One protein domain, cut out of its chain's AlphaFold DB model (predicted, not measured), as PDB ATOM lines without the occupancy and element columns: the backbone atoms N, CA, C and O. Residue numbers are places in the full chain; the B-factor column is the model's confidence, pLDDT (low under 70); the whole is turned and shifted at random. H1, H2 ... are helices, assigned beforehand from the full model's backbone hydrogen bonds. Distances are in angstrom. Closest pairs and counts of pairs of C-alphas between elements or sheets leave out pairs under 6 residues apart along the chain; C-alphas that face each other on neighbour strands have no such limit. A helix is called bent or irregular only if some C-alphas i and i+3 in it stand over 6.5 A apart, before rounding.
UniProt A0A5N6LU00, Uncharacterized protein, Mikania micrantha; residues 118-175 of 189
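AT A GLANCE: This is residues 118 to 175 of the 189 residues of an uncharacterized protein of Mikania micrantha (UniProt A0A5N6LU00). Three helices stand round a middle: H1 with the short H2 beside its flank, and the longer H3 set off on another side, while long stretches without named elements join and trail them. The last of these, residues 160 to 175, runs from the end of H3 back past the end of H1 and makes much of the length. The printed part has 58 residues with three named helices, H1, H2 and H3 in that order, and no named strand; the class is all helix, though just 27 residues are in named elements. It is compact, with a radius of gyration of the C-alphas of 11.2 A, yet elongated, spanning 36 by 22 by 19 A.

IN THESE COORDINATES: Find C-alpha 118 at (223.104, 258.539, 299.560); from there H1, residues 118 to 127, runs 14.1 A to C-alpha 127. Next look at H2, residues 141 to 144. H3, residues 147 to 159, begins at C-alpha 147 at (222.962, 258.617, 288.234) and runs 19.2 A to C-alpha 159 at (227.685, 240.057, 286.721). H3 is neither bent nor irregular, but only just: C-alphas 152 and 155 are 6.4 A apart.

HOW THE PARTS SIT: Look first at Leu 122 and Pro 141, the closest C-alphas of H1 and H2, 6.1 A apart; the two helices touch. H1 and H3 are apart, but only just, at 8.3 A between their closest C-alphas. H2 and H3 are apart too. In H1 every O i to N i+4 pair is within hydrogen-bond range, in H3 7 of 9 are, and H2 is too short for such a pair.

THE WHOLE: The C-alphas of Arg 159 and Glu 175 are the two farthest apart, at 36.5 A. The printed part has no cut. The link from H1 to H2 is long, with 13 residues, and that from H2 to H3 is tight. Mean pLDDT of the printed part is 84.7; look for values under 70 at residues 171 to 175.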
ATOM      1  N   THR A 118     222.398 257.829 300.637       89.25
ATOM      2  CA  THR A 118     223.104 258.539 299.560       89.25
ATOM      3  C   THR A 118     224.579 258.742 299.899       89.25
ATOM      4  O   THR A 118     225.439 258.468 299.065       89.25
ATOM      5  N   ILE A 119     224.893 259.144 301.134       90.88
ATOM      6  CA  ILE A 119     226.277 259.338 301.587       90.88
ATOM      7  C   ILE A 119     227.004 257.991 301.642       90.88
ATOM      8  O   ILE A 119     228.111 257.876 301.128       90.88
ATOM      9  N   LEU A 120     226.366 256.943 302.176       91.69
ATOM     10  CA  LEU A 120     226.920 255.585 302.178       91.69
ATOM     11  C   LEU A 120     227.194 255.080 300.760       91.69
ATOM     12  O   LEU A 120     228.210 254.430 300.526       91.69
ATOM     13  N   THR A 121     226.322 255.411 299.808       92.12
ATOM     14  CA  THR A 121     226.522 255.082 298.395       92.12
ATOM     15  C   THR A 121     227.735 255.816 297.838       92.12
ATOM     16  O   THR A 121     228.574 255.170 297.222       92.12
ATOM     17  N   LEU A 122     227.877 257.123 298.094       91.88
ATOM     18  CA  LEU A 122     229.043 257.911 297.672       91.88
ATOM     19  C   LEU A 122     230.349 257.375 298.274       91.88
ATOM     20  O   LEU A 122     231.328 257.194 297.552       91.88
ATOM     21  N   LEU A 123     230.349 257.049 299.569       90.56
ATOM     22  CA  LEU A 123     231.489 256.434 300.251       90.56
ATOM     23  C   LEU A 123     231.835 255.076 299.638       90.56
ATOM     24  O   LEU A 123     233.003 254.811 299.358       90.56
ATOM     25  N   TYR A 124     230.832 254.237 299.383       91.81
ATOM     26  CA  TYR A 124     231.005 252.942 298.737       91.81
ATOM     27  C   TYR A 124     231.662 253.084 297.366       91.81
ATOM     28  O   TYR A 124     232.672 252.433 297.090       91.81
ATOM     29  N   VAL A 125     231.124 253.957 296.512       90.75
ATOM     30  CA  VAL A 125     231.626 254.073 295.143       90.75
ATOM     31  C   VAL A 125     232.984 254.758 295.055       90.75
ATOM     32  O   VAL A 125     233.734 254.482 294.119       90.75
ATOM     33  N   ASN A 126     233.317 255.600 296.034       88.69
ATOM     34  CA  ASN A 126     234.641 256.193 296.167       88.69
ATOM     35  C   ASN A 126     235.686 255.195 296.687       88.69
ATOM     36  O   ASN A 126     236.835 255.221 296.258       88.69
ATOM     37  N   SER A 127     235.284 254.307 297.600       88.06
ATOM     38  CA  SER A 127     236.215 253.450 298.345       88.06
ATOM     39  C   SER A 127     236.411 252.066 297.736       88.06
ATOM     40  O   SER A 127     237.353 251.379 298.113       88.06
ATOM     41  N   ILE A 128     235.519 251.613 296.852       89.81
ATOM     42  CA  ILE A 128     235.549 250.262 296.278       89.81
ATOM     43  C   ILE A 128     235.697 250.345 294.765       89.81
ATOM     44  O   ILE A 128     234.851 250.933 294.081       89.81
ATOM     45  N   ASP A 129     236.719 249.681 294.235       88.06
ATOM     46  CA  ASP A 129     236.943 249.600 292.799       88.06
ATOM     47  C   ASP A 129     235.939 248.672 292.115       88.06
ATOM     48  O   ASP A 129     235.536 247.638 292.646       88.06
ATOM     49  N   CYS A 130     235.567 249.027 290.888       86.81
ATOM     50  CA  CYS A 130     234.722 248.209 290.031       86.81
ATOM     51  C   CYS A 130     235.521 247.787 288.800       86.81
ATOM     52  O   CYS A 130     236.008 248.631 288.044       86.81
ATOM     53  N   LYS A 131     235.627 246.476 288.552       80.88
ATOM     54  CA  LYS A 131     236.286 245.971 287.342       80.88
ATOM     55  C   LYS A 131     235.609 246.555 286.099       80.88
ATOM     56  O   LYS A 131     234.386 246.528 285.971       80.88
ATOM     57  N   GLY A 132     236.414 247.084 285.179       78.12
ATOM     58  CA  GLY A 132     235.926 247.690 283.938       78.12
ATOM     59  C   GLY A 132     235.439 249.138 284.064       78.12
ATOM     60  O   GLY A 132     234.986 249.695 283.066       78.12
ATOM     61  N   LEU A 133     235.557 249.770 285.237       83.88
ATOM     62  CA  LEU A 133     235.294 251.196 285.415       83.88
ATOM     63  C   LEU A 133     236.479 251.859 286.128       83.88
ATOM     64  O   LEU A 133     236.672 251.683 287.327       83.88
ATOM     65  N   LYS A 134     237.265 252.642 285.384       80.38
ATOM     66  CA  LYS A 134     238.288 253.506 285.980       80.38
ATOM     67  C   LYS A 134     237.632 254.789 286.477       80.38
ATOM     68  O   LYS A 134     236.886 255.432 285.742       80.38
ATOM     69  N   VAL A 135     237.903 255.126 287.728       82.19
ATOM     70  CA  VAL A 135     237.405 256.330 288.393       82.19
ATOM     71  C   VAL A 135     238.620 257.171 288.721       82.19
ATOM     72  O   VAL A 135     239.593 256.652 289.260       82.19
ATOM     73  N   ASP A 136     238.545 258.445 288.378       80.19
ATOM     74  CA  ASP A 136     239.572 259.421 288.703       80.19
ATOM     75  C   ASP A 136     239.549 259.701 290.218       80.19
ATOM     76  O   ASP A 136     238.517 260.165 290.714       80.19
ATOM     77  N   PRO A 137     240.620 259.382 290.970       74.12
ATOM     78  CA  PRO A 137     240.654 259.575 292.417       74.12
ATOM     79  C   PRO A 137     240.756 261.050 292.828       74.12
ATOM     80  O   PRO A 137     240.460 261.360 293.976       74.12
ATOM     81  N   THR A 138     241.126 261.953 291.913       79.38
ATOM     82  CA  THR A 138     241.247 263.395 292.194       79.38
ATOM     83  C   THR A 138     239.886 264.095 292.239       79.38
ATOM     84  O   THR A 138     239.730 265.166 292.826       79.38
ATOM     85  N   LYS A 139     238.856 263.487 291.636       83.00
ATOM     86  CA  LYS A 139     237.525 264.086 291.548       83.00
ATOM     87  C   LYS A 139     236.699 263.790 292.786       83.00
ATOM     88  O   LYS A 139     236.530 262.642 293.191       83.00
ATOM     89  N   GLN A 140     236.083 264.841 293.324       83.56
ATOM     90  CA  GLN A 140     235.169 264.709 294.450       83.56
ATOM     91  C   GLN A 140     234.004 263.762 294.101       83.56
ATOM     92  O   GLN A 140     233.367 263.916 293.053       83.56
ATOM     93  N   PRO A 141     233.651 262.805 294.980       86.88
ATOM     94  CA  PRO A 141     232.626 261.813 294.668       86.88
ATOM     95  C   PRO A 141     231.274 262.417 294.287       86.88
ATOM     96  O   PRO A 141     230.614 261.916 293.379       86.88
ATOM     97  N   ILE A 142     230.882 263.510 294.949       87.62
ATOM     98  CA  ILE A 142     229.598 264.182 294.719       87.62
ATOM     99  C   ILE A 142     229.499 264.830 293.331       87.62
ATOM    100  O   ILE A 142     228.401 264.946 292.793       87.62
ATOM    101  N   THR A 143     230.628 265.214 292.724       87.50
ATOM    102  CA  THR A 143     230.657 265.819 291.384       87.50
ATOM    103  C   THR A 143     230.825 264.769 290.288       87.50
ATOM    104  O   THR A 143     230.285 264.922 289.193       87.50
ATOM    105  N   PHE A 144     231.534 263.675 290.574       89.25
ATOM    106  CA  PHE A 144     231.805 262.617 289.601       89.25
ATOM    107  C   PHE A 144     230.655 261.607 289.455       89.25
ATOM    108  O   PHE A 144     230.305 261.199 288.341       89.25
ATOM    109  N   TRP A 145     230.060 261.167 290.567       91.25
ATOM    110  CA  TRP A 145     229.104 260.058 290.573       91.25
ATOM    111  C   TRP A 145     227.679 260.502 290.255       91.25
ATOM    112  O   TRP A 145     226.814 260.613 291.120       91.25
ATOM    113  N   THR A 146     227.409 260.681 288.964       91.12
ATOM    114  CA  THR A 146     226.047 260.904 288.469       91.12
ATOM    115  C   THR A 146     225.215 259.618 288.485       91.12
ATOM    116  O   THR A 146     225.743 258.501 288.456       91.12
ATOM    117  N   LYS A 147     223.884 259.755 288.413       90.06
ATOM    118  CA  LYS A 147     222.962 258.617 288.234       90.06
ATOM    119  C   LYS A 147     223.359 257.730 287.046       90.06
ATOM    120  O   LYS A 147     223.286 256.509 287.146       90.06
ATOM    121  N   ALA A 148     223.809 258.325 285.939       91.06
ATOM    122  CA  ALA A 148     224.263 257.578 284.767       91.06
ATOM    123  C   ALA A 148     225.526 256.753 285.066       91.06
ATOM    124  O   ALA A 148     225.599 255.584 284.692       91.06
ATOM    125  N   MET A 149     226.492 257.322 285.791       91.00
ATOM    126  CA  MET A 149     227.714 256.617 286.198       91.00
ATOM    127  C   MET A 149     227.418 255.466 287.162       91.00
ATOM    128  O   MET A 149     227.926 254.360 286.968       91.00
ATOM    129  N   LEU A 150     226.527 255.679 288.135       92.19
ATOM    130  CA  LEU A 150     226.065 254.626 289.044       92.19
ATOM    131  C   LEU A 150     225.393 253.473 288.276       92.19
ATOM    132  O   LEU A 150     225.708 252.308 288.512       92.19
ATOM    133  N   ARG A 151     224.547 253.777 287.281       90.38
ATOM    134  CA  ARG A 151     223.932 252.757 286.409       90.38
ATOM    135  C   ARG A 151     224.945 252.008 285.544       90.38
ATOM    136  O   ARG A 151     224.775 250.816 285.297       90.38
ATOM    137  N   ARG A 152     226.008 252.676 285.082       90.31
ATOM    138  CA  ARG A 152     227.099 252.017 284.343       90.31
ATOM    139  C   ARG A 152     227.875 251.041 285.227       90.31
ATOM    140  O   ARG A 152     228.272 249.992 284.730       90.31
ATOM    141  N   ARG A 153     228.057 251.365 286.511       91.62
ATOM    142  CA  ARG A 153     228.730 250.514 287.506       91.62
ATOM    143  C   ARG A 153     227.905 249.286 287.909       91.62
ATOM    144  O   ARG A 153     228.459 248.207 288.077       91.62
ATOM    145  N   GLU A 154     226.588 249.439 288.013       92.38
ATOM    146  CA  GLU A 154     225.665 248.398 288.486       92.38
ATOM    147  C   GLU A 154     225.767 247.076 287.704       92.38
ATOM    148  O   GLU A 154     225.908 246.007 288.299       92.38
ATOM    149  N   LYS A 155     225.741 247.128 286.364       87.75
ATOM    150  CA  LYS A 155     225.721 245.914 285.526       87.75
ATOM    151  C   LYS A 155     226.981 245.041 285.691       87.75
ATOM    152  O   LYS A 155     226.821 243.832 285.876       87.75
ATOM    153  N   PRO A 156     228.215 245.586 285.619       89.00
ATOM    154  CA  PRO A 156     229.425 244.820 285.904       89.00
ATOM    155  C   PRO A 156     229.439 244.170 287.288       89.00
ATOM    156  O   PRO A 156     229.788 243.000 287.372       89.00
ATOM    157  N   GLU A 157     229.042 244.885 288.345       91.25
ATOM    158  CA  GLU A 157     229.085 244.348 289.715       91.25
ATOM    159  C   GLU A 157     228.091 243.199 289.908       91.25
ATOM    160  O   GLU A 157     228.445 242.177 290.490       91.25
ATOM    161  N   ILE A 158     226.880 243.306 289.352       90.56
ATOM    162  CA  ILE A 158     225.901 242.208 289.380       90.56
ATOM    163  C   ILE A 158     226.451 240.972 288.657       90.56
ATOM    164  O   ILE A 158     226.348 239.862 289.178       90.56
ATOM    165  N   ARG A 159     227.073 241.155 287.484       88.25
ATOM    166  CA  ARG A 159     227.685 240.057 286.721       88.25
ATOM    167  C   ARG A 159     228.842 239.394 287.477       88.25
ATOM    168  O   ARG A 159     229.007 238.187 287.362       88.25
ATOM    169  N   ASP A 160     229.613 240.158 288.250       86.94
ATOM    170  CA  ASP A 160     230.781 239.676 289.009       86.94
ATOM    171  C   ASP A 160     230.420 239.095 290.397       86.94
ATOM    172  O   ASP A 160     231.290 238.922 291.250       86.94
ATOM    173  N   GLY A 161     229.141 238.777 290.637       87.38
ATOM    174  CA  GLY A 161     228.681 238.128 291.873       87.38
ATOM    175  C   GLY A 161     228.111 239.075 292.933       87.38
ATOM    176  O   GLY A 161     227.947 238.674 294.087       87.38
ATOM    177  N   GLY A 162     227.789 240.315 292.556       88.81
ATOM    178  CA  GLY A 162     227.099 241.302 293.387       88.81
ATOM    179  C   GLY A 162     227.978 242.463 293.863       88.81
ATOM    180  O   GLY A 162     229.192 242.503 293.669       88.81
ATOM    181  N   PHE A 163     227.338 243.437 294.514       90.44
ATOM    182  CA  PHE A 163     227.992 244.637 295.044       90.44
ATOM    183  C   PHE A 163     228.973 244.319 296.188       90.44
ATOM    184  O   PHE A 163     228.780 243.371 296.951       90.44
ATOM    185  N   GLY A 164     230.015 245.141 296.344       86.56
ATOM    186  CA  GLY A 164     230.952 245.066 297.474       86.56
ATOM    187  C   GLY A 164     232.043 244.006 297.367       86.56
ATOM    188  O   GLY A 164     232.733 243.758 298.350       86.56
ATOM    189  N   LYS A 165     232.218 243.385 296.197       87.44
ATOM    190  CA  LYS A 165     233.264 242.376 295.944       87.44
ATOM    191  C   LYS A 165     234.575 242.956 295.401       87.44
ATOM    192  O   LYS A 165     235.548 242.224 295.235       87.44
ATOM    193  N   GLY A 166     234.594 244.254 295.106       85.19
ATOM    194  CA  GLY A 166     235.776 244.964 294.630       85.19
ATOM    195  C   GLY A 166     236.858 245.125 295.698       85.19
ATOM    196  O   GLY A 166     236.597 245.015 296.897       85.19
ATOM    197  N   LYS A 167     238.082 245.425 295.255       87.62
ATOM    198  CA  LYS A 167     239.164 245.810 296.167       87.62
ATOM    199  C   LYS A 167     238.865 247.183 296.761       87.62
ATOM    200  O   LYS A 167     238.296 248.045 296.086       87.62
ATOM    201  N   ARG A 168     239.255 247.380 298.021       86.88
ATOM    202  CA  ARG A 168     239.250 248.709 298.628       86.88
ATOM    203  C   ARG A 168     240.352 249.536 297.969       86.88
ATOM    204  O   ARG A 168     241.486 249.074 297.897       86.88
ATOM    205  N   ARG A 169     240.004 250.730 297.505       82.19
ATOM    206  CA  ARG A 169     240.955 251.721 297.017       82.19
ATOM    207  C   ARG A 169     241.734 252.297 298.195       82.19
ATOM    208  O   ARG A 169     241.153 252.560 299.250       82.19
ATOM    209  N   GLU A 170     243.027 252.513 298.007       71.81
ATOM    210  CA  GLU A 170     243.811 253.315 298.942       71.81
ATOM    211  C   GLU A 170     243.338 254.767 298.869       71.81
ATOM    212  O   GLU A 170     243.304 255.386 297.806       71.81
ATOM    213  N   VAL A 171     242.877 255.285 300.002       64.38
ATOM    214  CA  VAL A 171     242.438 256.673 300.102       64.38
ATOM    215  C   VAL A 171     243.704 257.518 300.205       64.38
ATOM    216  O   VAL A 171     244.387 257.435 301.225       64.38
ATOM    217  N   MET A 172     244.020 258.298 299.165       56.34
ATOM    218  CA  MET A 172     245.028 259.359 299.281       56.34
ATOM    219  C   MET A 172     244.610 260.290 300.416       56.34
ATOM    220  O   MET A 172     243.432 260.657 300.525       56.34
ATOM    221  N   ARG A 173     245.544 260.626 301.309       54.59
ATOM    222  CA  ARG A 173     245.228 261.524 302.423       54.59
ATOM    223  C   ARG A 173     244.968 262.917 301.864       54.59
ATOM    224  O   ARG A 173     245.609 263.342 300.911       54.59
ATOM    225  N   VAL A 174     244.050 263.650 302.493       57.16
ATOM    226  CA  VAL A 174     243.733 265.045 302.124       57.16
ATOM    227  C   VAL A 174     244.995 265.928 302.122       57.16
ATOM    228  O   VAL A 174     245.081 266.875 301.350       57.16
ATOM    229  N   GLU A 175     245.998 265.567 302.927       50.75
ATOM    230  CA  GLU A 175     247.312 266.218 303.013       50.75
ATOM    231  C   GLU A 175     248.139 266.117 301.715       50.75
ATOM    232  O   GLU A 175     248.873 267.047 301.396       50.75
TER     233      GLU A 175